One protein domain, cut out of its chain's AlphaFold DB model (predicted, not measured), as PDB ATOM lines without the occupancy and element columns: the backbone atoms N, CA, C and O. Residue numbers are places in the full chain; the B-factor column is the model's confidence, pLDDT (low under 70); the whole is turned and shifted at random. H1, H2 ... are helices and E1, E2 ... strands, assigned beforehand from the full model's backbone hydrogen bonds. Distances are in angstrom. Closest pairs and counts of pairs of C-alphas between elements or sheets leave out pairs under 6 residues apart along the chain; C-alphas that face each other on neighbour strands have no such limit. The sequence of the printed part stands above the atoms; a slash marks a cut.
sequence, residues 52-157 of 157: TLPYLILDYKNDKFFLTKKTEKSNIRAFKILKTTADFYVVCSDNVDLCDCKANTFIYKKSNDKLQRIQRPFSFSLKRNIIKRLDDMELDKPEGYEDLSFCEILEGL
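This is residues 52 to 157 of the 157 residues of an uncharacterized protein of Flavobacterium sp. CS20 (UniProt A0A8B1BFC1). A strongly twisted sheet of six strands has one short helix, H1, over one face of its later part, at E5 and E6, and a second, H2, which touches H1 and only grazes the sheet. The E1 and E2 hairpin makes one end of the long axis, the strands E4, E5 and E6 lie in the middle, and the helices make the other end; E3 bends at residue 80, and it pairs with E2 over its residues 77 to 80 and with E4 over its residues 80 to 84. The 106 printed residues hold six named strands and then two named helices, and the sheet runs E1 E2 E3 E4 E5 E6, antiparallel throughout. The class is mixed, helices and strands, with under half of the residues, 52 of 106, in named elements. The whole is compact, with a radius of gyration of the C-alphas of 13.7 A and spans of 42 by 28 by 27 A.

E1, residues 55 to 60, begins at C-alpha 55 (157.905, 108.646, 106.210) and is 16.0 A long. E2, residues 63 to 68, is 16.5 A long, and E3, residues 77 to 84, is 18.2 A. E4 is residues 88 to 92, 13.3 A, and E5 is residues 105 to 109, 13.4 A. E6 is residues 114 to 117, 10.1 A. H1, residues 126 to 136, is 14.9 A long and begins at C-alpha 126 (157.136, 131.847, 118.231). H2, residues 150 to 156, is 10.0 A long and ends at C-alpha 156 (161.260, 133.620, 103.806).

The six strands form a meander, each strand the antiparallel neighbour of the one before. E1 and E2 are a hairpin, with N 58 and O 65 at 2.9 A. E3 bends by 59 degrees at residue 80; it pairs with E2 over residues 77 to 80, N 79 and O 66 being 2.9 A apart, and with E4 over residues 80 to 84, N 82 and O 90 being 2.8 A apart. N 91 and O 106 of E4 and E5 are 2.9 A apart, as are N 107 and O 116 of E5 and E6. E1 and E6 are the edge strands, and they are apart. H1 is on the sheet, making two layers, a helix on one face of a sheet; its closest C-alphas with E6 are Arg 133 and Gln 116, 7.8 A. H2 only grazes the sheet, with residues 154 to 155. H1 and H2 touch, closest at the C-alphas of Lys 127 and Phe 150, 4.6 A, the same way at a steep tilt of 50 degrees. In both helices every O i to N i+4 pair is within hydrogen-bond range.

The C-alphas farthest apart are those of Lys 73 and Asp 147, 44.4 A. The links E4 to E5 and H1 to H2 are long, with 12 and 13 residues. The printed part has no cut and ends at residue 157, the chain's last. The mean pLDDT of the printed part is 94.3, and no printed residue is under 70.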
ATOM      1  N   THR A  52     157.406 101.618 103.920       71.38
ATOM      2  CA  THR A  52     158.822 101.981 104.052       71.38
ATOM      3  C   THR A  52     159.005 103.133 105.040       71.38
ATOM      4  O   THR A  52     158.442 104.216 104.902       71.38
ATOM      5  N   LEU A  53     159.793 102.892 106.091       75.12
ATOM      6  CA  LEU A  53     160.229 103.924 107.037       75.12
ATOM      7  C   LEU A  53     161.239 104.881 106.367       75.12
ATOM      8  O   LEU A  53     161.966 104.435 105.481       75.12
ATOM      9  N   PRO A  54     161.330 106.160 106.797       81.75
ATOM     10  CA  PRO A  54     160.735 106.740 108.011       81.75
ATOM     11  C   PRO A  54     159.433 107.531 107.793       81.75
ATOM     12  O   PRO A  54     158.744 107.853 108.771       81.75
ATOM     13  N   TYR A  55     159.085 107.851 106.546       89.50
ATOM     14  CA  TYR A  55     157.905 108.646 106.210       89.50
ATOM     15  C   TYR A  55     157.372 108.357 104.802       89.50
ATOM     16  O   TYR A  55     158.092 107.858 103.941       89.50
ATOM     17  N   LEU A  56     156.117 108.741 104.574       92.81
ATOM     18  CA  LEU A  56     155.443 108.769 103.279       92.81
ATOM     19  C   LEU A  56     154.947 110.195 103.008       92.81
ATOM     20  O   LEU A  56     154.448 110.868 103.913       92.81
ATOM     21  N   ILE A  57     155.080 110.651 101.762       94.56
ATOM     22  CA  ILE A  57     154.427 111.870 101.280       94.56
ATOM     23  C   ILE A  57     153.203 111.449 100.479       94.56
ATOM     24  O   ILE A  57     153.322 110.666  99.540       94.56
ATOM     25  N   LEU A  58     152.044 111.968 100.859       94.44
ATOM     26  CA  LEU A  58     150.763 111.684 100.232       94.44
ATOM     27  C   LEU A  58     150.223 112.963  99.587       94.44
ATOM     28  O   LEU A  58     150.072 113.973 100.267       94.44
ATOM     29  N   ASP A  59     149.874 112.900  98.307       95.00
ATOM     30  CA  ASP A  59     149.161 113.976  97.617       95.00
ATOM     31  C   ASP A  59     147.644 113.714  97.681       95.00
ATOM     32  O   ASP A  59     147.182 112.631  97.317       95.00
ATOM     33  N   TYR A  60     146.851 114.688  98.140       94.62
ATOM     34  CA  TYR A  60     145.394 114.557  98.256       94.62
ATOM     35  C   TYR A  60     144.683 115.915  98.155       94.62
ATOM     36  O   TYR A  60     145.034 116.854  98.859       94.62
ATOM     37  N   LYS A  61     143.660 116.018  97.288       90.06
ATOM     38  CA  LYS A  61     142.849 117.240  97.061       90.06
ATOM     39  C   LYS A  61     143.692 118.532  96.938       90.06
ATOM     40  O   LYS A  61     143.323 119.569  97.474       90.06
ATOM     41  N   ASN A  62     144.794 118.463  96.184       93.25
ATOM     42  CA  ASN A  62     145.783 119.535  95.948       93.25
ATOM     43  C   ASN A  62     146.710 119.879  97.123       93.25
ATOM     44  O   ASN A  62     147.628 120.676  96.946       93.25
ATOM     45  N   ASP A  63     146.522 119.260  98.282       96.31
ATOM     46  CA  ASP A  63     147.435 119.367  99.409       96.31
ATOM     47  C   ASP A  63     148.431 118.204  99.414       96.31
ATOM     48  O   ASP A  63     148.176 117.121  98.876       96.31
ATOM     49  N   LYS A  64     149.576 118.425 100.063       97.19
ATOM     50  CA  LYS A  64     150.548 117.371 100.360       97.19
ATOM     51  C   LYS A  64     150.568 117.098 101.855       97.19
ATOM     52  O   LYS A  64     150.594 118.028 102.662       97.19
ATOM     53  N   PHE A  65     150.632 115.831 102.228       97.38
ATOM     54  CA  PHE A  65     150.661 115.378 103.609       97.38
ATOM     55  C   PHE A  65     151.927 114.574 103.883       97.38
ATOM     56  O   PHE A  65     152.340 113.736 103.089       97.38
ATOM     57  N   PHE A  66     152.541 114.835 105.030       96.88
ATOM     58  CA  PHE A  66     153.677 114.101 105.560       96.88
ATOM     59  C   PHE A  66     153.172 113.117 106.617       96.88
ATOM     60  O   PHE A  66     152.640 113.522 107.654       96.88
ATOM     61  N   LEU A  67     153.339 111.824 106.355       95.75
ATOM     62  CA  LEU A  67     152.968 110.736 107.252       95.75
ATOM     63  C   LEU A  67     154.235 110.096 107.810       95.75
ATOM     64  O   LEU A  67     155.124 109.723 107.054       95.75
ATOM     65  N   THR A  68     154.334 109.925 109.124       94.19
ATOM     66  CA  THR A  68     155.492 109.268 109.749       94.19
ATOM     67  C   THR A  68     155.075 108.383 110.912       94.19
ATOM     68  O   THR A  68     154.075 108.639 111.586       94.19
ATOM     69  N   LYS A  69     155.874 107.356 111.197       91.31
ATOM     70  CA  LYS A  69     155.741 106.512 112.386       91.31
ATOM     71  C   LYS A  69     157.124 106.298 113.002       91.31
ATOM     72  O   LYS A  69     158.109 106.126 112.295       91.31
ATOM     73  N   LYS A  70     157.207 106.312 114.336       86.69
ATOM     74  CA  LYS A  70     158.486 106.134 115.053       86.69
ATOM     75  C   LYS A  70     159.024 104.703 114.927       86.69
ATOM     76  O   LYS A  70     160.229 104.491 114.908       86.69
ATOM     77  N   THR A  71     158.122 103.729 114.896       86.44
ATOM     78  CA  THR A  71     158.396 102.297 114.729       86.44
ATOM     79  C   THR A  71     157.258 101.675 113.926       86.44
ATOM     80  O   THR A  71     156.193 102.281 113.802       86.44
ATOM     81  N   GLU A  72     157.430 100.448 113.435       85.00
ATOM     82  CA  GLU A  72     156.377  99.720 112.707       85.00
ATOM     83  C   GLU A  72     155.061  99.592 113.484       85.00
ATOM     84  O   GLU A  72     153.995  99.673 112.886       85.00
ATOM     85  N   LYS A  73     155.140  99.448 114.814       86.06
ATOM     86  CA  LYS A  73     153.981  99.310 115.714       86.06
ATOM     87  C   LYS A  73     153.446 100.648 116.240       86.06
ATOM     88  O   LYS A  73     152.508 100.660 117.029       86.06
ATOM     89  N   SER A  74     154.090 101.766 115.899       86.94
ATOM     90  CA  SER A  74     153.677 103.091 116.369       86.94
ATOM     91  C   SER A  74     152.479 103.605 115.579       86.94
ATOM     92  O   SER A  74     152.372 103.356 114.382       86.94
ATOM     93  N   ASN A  75     151.647 104.422 116.225       89.94
ATOM     94  CA  ASN A  75     150.621 105.183 115.522       89.94
ATOM     95  C   ASN A  75     151.255 106.098 114.468       89.94
ATOM     96  O   ASN A  75     152.273 106.753 114.728       89.94
ATOM     97  N   ILE A  76     150.612 106.171 113.306       92.00
ATOM     98  CA  ILE A  76     150.953 107.132 112.262       92.00
ATOM     99  C   ILE A  76     150.647 108.537 112.777       92.00
ATOM    100  O   ILE A  76     149.601 108.792 113.373       92.00
ATOM    101  N   ARG A  77     151.576 109.458 112.543       94.00
ATOM    102  CA  ARG A  77     151.376 110.893 112.712       94.00
ATOM    103  C   ARG A  77     151.271 111.501 111.324       94.00
ATOM    104  O   ARG A  77     152.162 111.281 110.507       94.00
ATOM    105  N   ALA A  78     150.207 112.255 111.093       96.00
ATOM    106  CA  ALA A  78     149.956 112.945 109.839       96.00
ATOM    107  C   ALA A  78     150.105 114.453 110.027       96.00
ATOM    108  O   ALA A  78     149.687 114.998 111.050       96.00
ATOM    109  N   PHE A  79     150.701 115.108 109.038       97.62
ATOM    110  CA  PHE A  79     150.903 116.548 109.009       97.62
ATOM    111  C   PHE A  79     150.608 117.083 107.614       97.62
ATOM    112  O   PHE A  79     150.943 116.428 106.633       97.62
ATOM    113  N   LYS A  80     150.051 118.287 107.506       97.94
ATOM    114  CA  LYS A  80     149.985 119.012 106.235       97.94
ATOM    115  C   LYS A  80     151.360 119.599 105.942       97.94
ATOM    116  O   LYS A  80     151.982 120.171 106.835       97.94
ATOM    117  N   ILE A  81     151.852 119.459 104.718       98.25
ATOM    118  CA  ILE A  81     153.093 120.098 104.281       98.25
ATOM    119  C   ILE A  81     152.744 121.515 103.849       98.25
ATOM    120  O   ILE A  81     152.043 121.717 102.864       98.25
ATOM    121  N   LEU A  82     153.239 122.490 104.603       97.75
ATOM    122  CA  LEU A  82     152.992 123.908 104.358       97.75
ATOM    123  C   LEU A  82     154.052 124.511 103.436       97.75
ATOM    124  O   LEU A  82     153.765 125.425 102.672       97.75
ATOM    125  N   LYS A  83     155.288 124.003 103.516       96.94
ATOM    126  CA  LYS A  83     156.402 124.455 102.682       96.94
ATOM    127  C   LYS A  83     157.396 123.336 102.424       96.94
ATOM    128  O   LYS A  83     157.673 122.524 103.311       96.94
ATOM    129  N   THR A  84     157.957 123.329 101.221       96.38
ATOM    130  CA  THR A  84     159.000 122.391 100.799       96.38
ATOM    131  C   THR A  84     160.241 123.158 100.379       96.38
ATOM    132  O   THR A  84     160.157 124.020  99.511       96.38
ATOM    133  N   THR A  85     161.387 122.806 100.955       95.62
ATOM    134  CA  THR A  85     162.706 123.290 100.527       95.62
ATOM    135  C   THR A  85     163.561 122.108 100.066       95.62
ATOM    136  O   THR A  85     163.097 120.960 100.066       95.62
ATOM    137  N   ALA A  86     164.807 122.356  99.652       94.00
ATOM    138  CA  ALA A  86     165.746 121.281  99.335       94.00
ATOM    139  C   ALA A  86     166.011 120.400 100.572       94.00
ATOM    140  O   ALA A  86     165.845 119.179 100.504       94.00
ATOM    141  N   ASP A  87     166.280 121.024 101.721       95.44
ATOM    142  CA  ASP A  87     166.816 120.351 102.910       95.44
ATOM    143  C   ASP A  87     165.765 119.948 103.951       95.44
ATOM    144  O   ASP A  87     166.012 119.066 104.783       95.44
ATOM    145  N   PHE A  88     164.584 120.569 103.934       97.25
ATOM    146  CA  PHE A  88     163.563 120.335 104.951       97.25
ATOM    147  C   PHE A  88     162.126 120.528 104.440       97.25
ATOM    148  O   PHE A  88     161.875 120.966 103.317       97.25
ATOM    149  N   TYR A  89     161.172 120.157 105.291       97.69
ATOM    150  CA  TYR A  89     159.759 120.502 105.156       97.69
ATOM    151  C   TYR A  89     159.314 121.328 106.363       97.69
ATOM    152  O   TYR A  89     159.711 121.037 107.496       97.69
ATOM    153  N   VAL A  90     158.444 122.310 106.133       97.94
ATOM    154  CA  VAL A  90     157.635 122.925 107.194       97.94
ATOM    155  C   VAL A  90     156.280 122.239 107.181       97.94
ATOM    156  O   VAL A  90     155.609 122.218 106.148       97.94
ATOM    157  N   VAL A  91     155.883 121.655 108.310       98.25
ATOM    158  CA  VAL A  91     154.667 120.841 108.405       98.25
ATOM    159  C   VAL A  91     153.782 121.268 109.577       98.25
ATOM    160  O   VAL A  91     154.285 121.709 110.612       98.25
ATOM    161  N   CYS A  92     152.465 121.125 109.429       97.44
ATOM    162  CA  CYS A  92     151.459 121.458 110.439       97.44
ATOM    163  C   CYS A  92     150.716 120.222 110.929       97.44
ATOM    164  O   CYS A  92     150.373 119.366 110.120       97.44
ATOM    165  N   SER A  93     150.406 120.133 112.225       95.94
ATOM    166  CA  SER A  93     149.507 119.073 112.715       95.94
ATOM    167  C   SER A  93     148.030 119.299 112.383       95.94
ATOM    168  O   SER A  93     147.240 118.372 112.547       95.94
ATOM    169  N   ASP A  94     147.675 120.496 111.917       94.69
ATOM    170  CA  ASP A  94     146.304 120.917 111.639       94.69
ATOM    171  C   ASP A  94     146.147 121.200 110.135       94.69
ATOM    172  O   ASP A  94     147.114 121.563 109.459       94.69
ATOM    173  N   ASN A  95     144.937 121.032 109.593       94.44
ATOM    174  CA  ASN A  95     144.659 121.318 108.184       94.44
ATOM    175  C   ASN A  95     144.373 122.817 107.973       94.44
ATOM    176  O   ASN A  95     143.232 123.218 107.764       94.44
ATOM    177  N   VAL A  96     145.414 123.638 108.097       95.00
ATOM    178  CA  VAL A  96     145.369 125.103 107.952       95.00
ATOM    179  C   VAL A  96     146.566 125.598 107.142       95.00
ATOM    180  O   VAL A  96     147.502 124.838 106.887       95.00
ATOM    181  N   ASP A  97     146.554 126.873 106.762       95.88
ATOM    182  CA  ASP A  97     147.642 127.493 106.008       95.88
ATOM    183  C   ASP A  97     148.850 127.860 106.891       95.88
ATOM    184  O   ASP A  97     148.800 127.836 108.128       95.88
ATOM    185  N   LEU A  98     149.971 128.190 106.236       94.88
ATOM    186  CA  LEU A  98     151.302 128.338 106.841       94.88
ATOM    187  C   LEU A  98     151.305 129.196 108.117       94.88
ATOM    188  O   LEU A  98     151.837 128.778 109.148       94.88
ATOM    189  N   CYS A  99     150.698 130.381 108.063       94.75
ATOM    190  CA  CYS A  99     150.754 131.345 109.159       94.75
ATOM    191  C   CYS A  99     149.701 131.114 110.251       94.75
ATOM    192  O   CYS A  99     149.883 131.570 111.386       94.75
ATOM    193  N   ASP A 100     148.661 130.334 109.960       95.94
ATOM    194  CA  ASP A 100     147.627 129.977 110.931       95.94
ATOM    195  C   ASP A 100     148.036 128.803 111.822       95.94
ATOM    196  O   ASP A 100     147.599 128.717 112.972       95.94
ATOM    197  N   CYS A 101     148.964 127.965 111.352       94.94
ATOM    198  CA  CYS A 101     149.447 126.802 112.091       94.94
ATOM    199  C   CYS A 101     150.129 127.146 113.436       94.94
ATOM    200  O   CYS A 101     150.029 126.405 114.418       94.94
ATOM    201  N   LYS A 102     150.825 128.290 113.523       93.12
ATOM    202  CA  LYS A 102     151.397 128.842 114.773       93.12
ATOM    203  C   LYS A 102     152.184 127.800 115.593       93.12
ATOM    204  O   LYS A 102     153.223 127.305 115.158       93.12
ATOM    205  N   ALA A 103     151.720 127.472 116.801       92.19
ATOM    206  CA  ALA A 103     152.385 126.559 117.736       92.19
ATOM    207  C   ALA A 103     152.382 125.088 117.280       92.19
ATOM    208  O   ALA A 103     153.210 124.297 117.742       92.19
ATOM    209  N   ASN A 104     151.490 124.742 116.354       94.88
ATOM    210  CA  ASN A 104     151.344 123.412 115.777       94.88
ATOM    211  C   ASN A 104     152.265 123.172 114.572       94.88
ATOM    212  O   ASN A 104     152.183 122.128 113.925       94.88
ATOM    213  N   THR A 105     153.190 124.102 114.324       97.56
ATOM    214  CA  THR A 105     154.187 124.026 113.256       97.56
ATOM    215  C   THR A 105     155.421 123.225 113.686       97.56
ATOM    216  O   THR A 105     155.932 123.353 114.809       97.56
ATOM    217  N   PHE A 106     155.942 122.418 112.766       97.94
ATOM    218  CA  PHE A 106     157.138 121.596 112.914       97.94
ATOM    219  C   PHE A 106     158.065 121.786 111.709       97.94
ATOM    220  O   PHE A 106     157.611 122.099 110.610       97.94
ATOM    221  N   ILE A 107     159.360 121.540 111.912       98.06
ATOM    222  CA  ILE A 107     160.342 121.390 110.834       98.06
ATOM    223  C   ILE A 107     160.770 119.926 110.777       98.06
ATOM    224  O   ILE A 107     161.111 119.337 111.807       98.06
ATOM    225  N   TYR A 108     160.766 119.353 109.577       97.31
ATOM    226  CA  TYR A 108     161.352 118.050 109.283       97.31
ATOM    227  C   TYR A 108     162.633 118.225 108.468       97.31
ATOM    228  O   TYR A 108     162.548 118.591 107.298       97.31
ATOM    229  N   LYS A 109     163.810 117.959 109.049       96.44
ATOM    230  CA  LYS A 109     165.087 117.984 108.313       96.44
ATOM    231  C   LYS A 109     165.317 116.635 107.638       96.44
ATOM    232  O   LYS A 109     165.355 115.610 108.314       96.44
ATOM    233  N   LYS A 110     165.480 116.645 106.313       94.44
ATOM    234  CA  LYS A 110     165.548 115.425 105.493       94.44
ATOM    235  C   LYS A 110     166.845 114.649 105.690       94.44
ATOM    236  O   LYS A 110     166.830 113.431 105.635       94.44
ATOM    237  N   SER A 111     167.964 115.332 105.936       94.38
ATOM    238  CA  SER A 111     169.280 114.680 106.002       94.38
ATOM    239  C   SER A 111     169.475 113.757 107.208       94.38
ATOM    240  O   SER A 111     170.356 112.904 107.184       94.38
ATOM    241  N   ASN A 112     168.683 113.927 108.267       93.25
ATOM    242  CA  ASN A 112     168.781 113.142 109.499       93.25
ATOM    243  C   ASN A 112     167.415 112.710 110.051       93.25
ATOM    244  O   ASN A 112     167.312 112.377 111.232       93.25
ATOM    245  N   ASP A 113     166.374 112.777 109.217       92.44
ATOM    246  CA  ASP A 113     164.993 112.402 109.534       92.44
ATOM    247  C   ASP A 113     164.451 112.995 110.847       92.44
ATOM    248  O   ASP A 113     163.662 112.386 111.582       92.44
ATOM    249  N   LYS A 114     164.884 114.217 111.179       94.00
ATOM    250  CA  LYS A 114     164.563 114.858 112.454       94.00
ATOM    251  C   LYS A 114     163.324 115.732 112.327       94.00
ATOM    252  O   LYS A 114     163.359 116.791 111.703       94.00
ATOM    253  N   LEU A 115     162.255 115.333 113.018       95.69
ATOM    254  CA  LEU A 115     161.041 116.131 113.193       95.69
ATOM    255  C   LEU A 115     161.082 116.914 114.511       95.69
ATOM    256  O   LEU A 115     161.130 116.323 115.593       95.69
ATOM    257  N   GLN A 116     160.987 118.240 114.442       96.31
ATOM    258  CA  GLN A 116     161.089 119.100 115.617       96.31
ATOM    259  C   GLN A 116     159.979 120.150 115.645       96.31
ATOM    260  O   GLN A 116     159.802 120.922 114.707       96.31
ATOM    261  N   ARG A 117     159.224 120.200 116.751       96.81
ATOM    262  CA  ARG A 117     158.208 121.241 116.965       96.81
ATOM    263  C   ARG A 117     158.887 122.596 117.126       96.81
ATOM    264  O   ARG A 117     159.833 122.704 117.918       96.81
ATOM    265  N   ILE A 118     158.363 123.622 116.454       96.00
ATOM    266  CA  ILE A 118     158.853 124.996 116.599       96.00
ATOM    267  C   ILE A 118     158.695 125.452 118.046       96.00
ATOM    268  O   ILE A 118     159.682 125.816 118.682       96.00
ATOM    269  N   GLN A 119     157.478 125.375 118.593       95.19
ATOM    270  CA  GLN A 119     157.207 125.792 119.966       95.19
ATOM    271  C   GLN A 119     158.119 125.063 120.964       95.19
ATOM    272  O   GLN A 119     158.253 123.835 120.951       95.19
ATOM    273  N   ARG A 120     158.748 125.846 121.844       92.31
ATOM    274  CA  ARG A 120     159.601 125.355 122.927       92.31
ATOM    275  C   ARG A 120     158.869 125.460 124.268       92.31
ATOM    276  O   ARG A 120     158.085 126.397 124.444       92.31
ATOM    277  N   PRO A 121     159.143 124.554 125.222       88.12
ATOM    278  CA  PRO A 121     158.653 124.696 126.588       88.12
ATOM    279  C   PRO A 121     159.071 126.043 127.185       88.12
ATOM    280  O   PRO A 121     160.196 126.491 126.957       88.12
ATOM    281  N   PHE A 122     158.170 126.670 127.945       87.25
ATOM    282  CA  PHE A 122     158.421 127.919 128.680       87.25
ATOM    283  C   PHE A 122     158.844 129.120 127.812       87.25
ATOM    284  O   PHE A 122     159.487 130.046 128.299       87.25
ATOM    285  N   SER A 123     158.487 129.124 126.524       87.81
ATOM    286  CA  SER A 123     158.740 130.247 125.621       87.81
ATOM    287  C   SER A 123     157.446 130.782 125.023       87.81
ATOM    288  O   SER A 123     156.688 130.044 124.394       87.81
ATOM    289  N   PHE A 124     157.238 132.090 125.168       90.06
ATOM    290  CA  PHE A 124     156.035 132.789 124.711       90.06
ATOM    291  C   PHE A 124     156.170 133.401 123.308       90.06
ATOM    292  O   PHE A 124     155.197 133.909 122.765       90.06
ATOM    293  N   SER A 125     157.361 133.359 122.698       95.50
ATOM    294  CA  SER A 125     157.612 133.965 121.384       95.50
ATOM    295  C   SER A 125     157.885 132.902 120.325       95.50
ATOM    296  O   SER A 125     158.935 132.253 120.335       95.50
ATOM    297  N   LEU A 126     156.959 132.749 119.373       95.38
ATOM    298  CA  LEU A 126     157.136 131.847 118.231       95.38
ATOM    299  C   LEU A 126     158.297 132.280 117.328       95.38
ATOM    300  O   LEU A 126     159.058 131.416 116.909       95.38
ATOM    301  N   LYS A 127     158.508 133.592 117.136       96.25
ATOM    302  CA  LYS A 127     159.682 134.146 116.437       96.25
ATOM    303  C   LYS A 127     160.990 133.638 117.048       96.25
ATOM    304  O   LYS A 127     161.801 133.014 116.375       96.25
ATOM    305  N   ARG A 128     161.188 133.835 118.356       96.44
ATOM    306  CA  ARG A 128     162.416 133.370 119.032       96.44
ATOM    307  C   ARG A 128     162.562 131.851 118.970       96.44
ATOM    308  O   ARG A 128     163.675 131.339 118.906       96.44
ATOM    309  N   ASN A 129     161.443 131.133 119.001       97.56
ATOM    310  CA  ASN A 129     161.433 129.683 118.912       97.56
ATOM    311  C   ASN A 129     161.860 129.180 117.531       97.56
ATOM    312  O   ASN A 129     162.691 128.277 117.486       97.56
ATOM    313  N   ILE A 130     161.344 129.754 116.437       96.88
ATOM    314  CA  ILE A 130     161.717 129.328 115.081       96.88
ATOM    315  C   ILE A 130     163.187 129.597 114.802       96.88
ATOM    316  O   ILE A 130     163.890 128.666 114.432       96.88
ATOM    317  N   ILE A 131     163.687 130.796 115.120       97.38
ATOM    318  CA  ILE A 131     165.108 131.129 114.956       97.38
ATOM    319  C   ILE A 131     165.985 130.140 115.720       97.38
ATOM    320  O   ILE A 131     166.899 129.551 115.151       97.38
ATOM    321  N   LYS A 132     165.637 129.853 116.980       96.94
ATOM    322  CA  LYS A 132     166.397 128.882 117.765       96.94
ATOM    323  C   LYS A 132     166.337 127.466 117.181       96.94
ATOM    324  O   LYS A 132     167.314 126.738 117.299       96.94
ATOM    325  N   ARG A 133     165.216 127.049 116.580       96.44
ATOM    326  CA  ARG A 133     165.127 125.736 115.920       96.44
ATOM    327  C   ARG A 133     165.962 125.675 114.652       96.44
ATOM    328  O   ARG A 133     166.591 124.648 114.446       96.44
ATOM    329  N   LEU A 134     165.976 126.737 113.850       96.75
ATOM    330  CA  LEU A 134     166.830 126.823 112.665       96.75
ATOM    331  C   LEU A 134     168.301 126.699 113.072       96.75
ATOM    332  O   LEU A 134     168.996 125.839 112.543       96.75
ATOM    333  N   ASP A 135     168.722 127.425 114.113       97.06
ATOM    334  CA  ASP A 135     170.072 127.301 114.677       97.06
ATOM    335  C   ASP A 135     170.363 125.873 115.187       97.06
ATOM    336  O   ASP A 135     171.368 125.273 114.824       97.06
ATOM    337  N   ASP A 136     169.474 125.297 116.013       96.62
ATOM    338  CA  ASP A 136     169.632 123.944 116.586       96.62
ATOM    339  C   ASP A 136     169.652 122.833 115.519       96.62
ATOM    340  O   ASP A 136     170.057 121.699 115.796       96.62
ATOM    341  N   MET A 137     169.106 123.121 114.341       97.06
ATOM    342  CA  MET A 137     169.019 122.200 113.217       97.06
ATOM    343  C   MET A 137     170.025 122.538 112.126       97.06
ATOM    344  O   MET A 137     170.007 121.830 111.127       97.06
ATOM    345  N   GLU A 138     170.893 123.539 112.307       96.75
ATOM    346  CA  GLU A 138     171.864 123.991 111.301       96.75
ATOM    347  C   GLU A 138     171.176 124.225 109.947       96.75
ATOM    348  O   GLU A 138     171.496 123.580 108.947       96.75
ATOM    349  N   LEU A 139     170.126 125.048 109.965       95.81
ATOM    350  CA  LEU A 139     169.381 125.486 108.790       95.81
ATOM    351  C   LEU A 139     169.541 126.994 108.627       95.81
ATOM    352  O   LEU A 139     169.597 127.728 109.619       95.81
ATOM    353  N   ASP A 140     169.571 127.440 107.377       95.12
ATOM    354  CA  ASP A 140     169.682 128.856 107.068       95.12
ATOM    355  C   ASP A 140     168.449 129.629 107.544       95.12
ATOM    356  O   ASP A 140     167.318 129.134 107.577       95.12
ATOM    357  N   LYS A 141     168.700 130.868 107.955       94.81
ATOM    358  CA  LYS A 141     167.674 131.838 108.337       94.81
ATOM    359  C   LYS A 141     167.486 132.812 107.176       94.81
ATOM    360  O   LYS A 141     168.470 133.109 106.499       94.81
ATOM    361  N   PRO A 142     166.276 133.353 106.976       95.12
ATOM    362  CA  PRO A 142     166.090 134.420 106.005       95.12
ATOM    363  C   PRO A 142     166.944 135.637 106.383       95.12
ATOM    364  O   PRO A 142     167.176 135.915 107.563       95.12
ATOM    365  N   GLU A 143     167.424 136.361 105.377       94.62
ATOM    366  CA  GLU A 143     168.180 137.596 105.581       94.62
ATOM    367  C   GLU A 143     167.308 138.649 106.288       94.62
ATOM    368  O   GLU A 143     166.117 138.775 106.001       94.62
ATOM    369  N   GLY A 144     167.876 139.378 107.254       95.38
ATOM    370  CA  GLY A 144     167.144 140.393 108.023       95.38
ATOM    371  C   GLY A 144     166.055 139.840 108.953       95.38
ATOM    372  O   GLY A 144     165.145 140.575 109.342       95.38
ATOM    373  N   TYR A 145     166.113 138.553 109.330       96.06
ATOM    374  CA  TYR A 145     165.124 137.914 110.214       96.06
ATOM    375  C   TYR A 145     164.917 138.639 111.558       96.06
ATOM    376  O   TYR A 145     163.907 138.422 112.242       96.06
ATOM    377  N   GLU A 146     165.868 139.478 111.971       95.62
ATOM    378  CA  GLU A 146     165.796 140.312 113.165       95.62
ATOM    379  C   GLU A 146     164.567 141.226 113.166       95.62
ATOM    380  O   GLU A 146     163.970 141.408 114.231       95.62
ATOM    381  N   ASP A 147     164.109 141.676 111.997       96.88
ATOM    382  CA  ASP A 147     162.959 142.577 111.846       96.88
ATOM    383  C   ASP A 147     161.667 141.847 111.447       96.88
ATOM    384  O   ASP A 147     160.569 142.353 111.666       96.88
ATOM    385  N   LEU A 148     161.770 140.603 110.972       97.44
ATOM    386  CA  LEU A 148     160.632 139.816 110.488       97.44
ATOM    387  C   LEU A 148     159.777 139.222 111.618       97.44
ATOM    388  O   LEU A 148     160.278 138.791 112.660       97.44
ATOM    389  N   SER A 149     158.467 139.137 111.419       96.81
ATOM    390  CA  SER A 149     157.545 138.384 112.268       96.81
ATOM    391  C   SER A 149     157.703 136.867 112.083       96.81
ATOM    392  O   SER A 149     158.430 136.381 111.225       96.81
ATOM    393  N   PHE A 150     157.003 136.074 112.902       95.62
ATOM    394  CA  PHE A 150     157.024 134.612 112.769       95.62
ATOM    395  C   PHE A 150     156.552 134.129 111.386       95.62
ATOM    396  O   PHE A 150     157.168 133.226 110.828       95.62
ATOM    397  N   CYS A 151     155.479 134.724 110.858       96.50
ATOM    398  CA  CYS A 151     154.912 134.370 109.557       96.50
ATOM    399  C   CYS A 151     155.879 134.741 108.427       96.50
ATOM    400  O   CYS A 151     156.243 133.876 107.641       96.50
ATOM    401  N   GLU A 152     156.406 135.968 108.443       97.44
ATOM    402  CA  GLU A 152     157.379 136.432 107.445       97.44
ATOM    403  C   GLU A 152     158.662 135.588 107.454       97.44
ATOM    404  O   GLU A 152     159.213 135.287 106.399       97.44
ATOM    405  N   ILE A 153     159.116 135.123 108.627       97.31
ATOM    406  CA  ILE A 153     160.236 134.174 108.702       97.31
ATOM    407  C   ILE A 153     159.882 132.872 107.980       97.31
ATOM    408  O   ILE A 153     160.671 132.402 107.171       97.31
ATOM    409  N   LEU A 154     158.713 132.280 108.247       96.25
ATOM    410  CA  LEU A 154     158.295 131.043 107.580       96.25
ATOM    411  C   LEU A 154     158.141 131.217 106.060       96.25
ATOM    412  O   LEU A 154     158.477 130.313 105.293       96.25
ATOM    413  N   GLU A 155     157.647 132.368 105.613       95.88
ATOM    414  CA  GLU A 155     157.525 132.724 104.197       95.88
ATOM    415  C   GLU A 155     158.884 132.963 103.528       95.88
ATOM    416  O   GLU A 155     159.032 132.652 102.347       95.88
ATOM    417  N   GLY A 156     159.890 133.409 104.283       94.62
ATOM    418  CA  GLY A 156     161.260 133.620 103.806       94.62
ATOM    419  C   GLY A 156     162.170 132.384 103.800       94.62
ATOM    420  O   GLY A 156     163.243 132.451 103.212       94.62
ATOM    421  N   LEU A 157     161.772 131.279 104.447       93.00
ATOM    422  CA  LEU A 157     162.547 130.020 104.526       93.00
ATOM    423  C   LEU A 157     162.659 129.229 103.215       93.00
ATOM    424  O   LEU A 157     163.697 128.577 103.007       93.00
TER     425      LEU A 157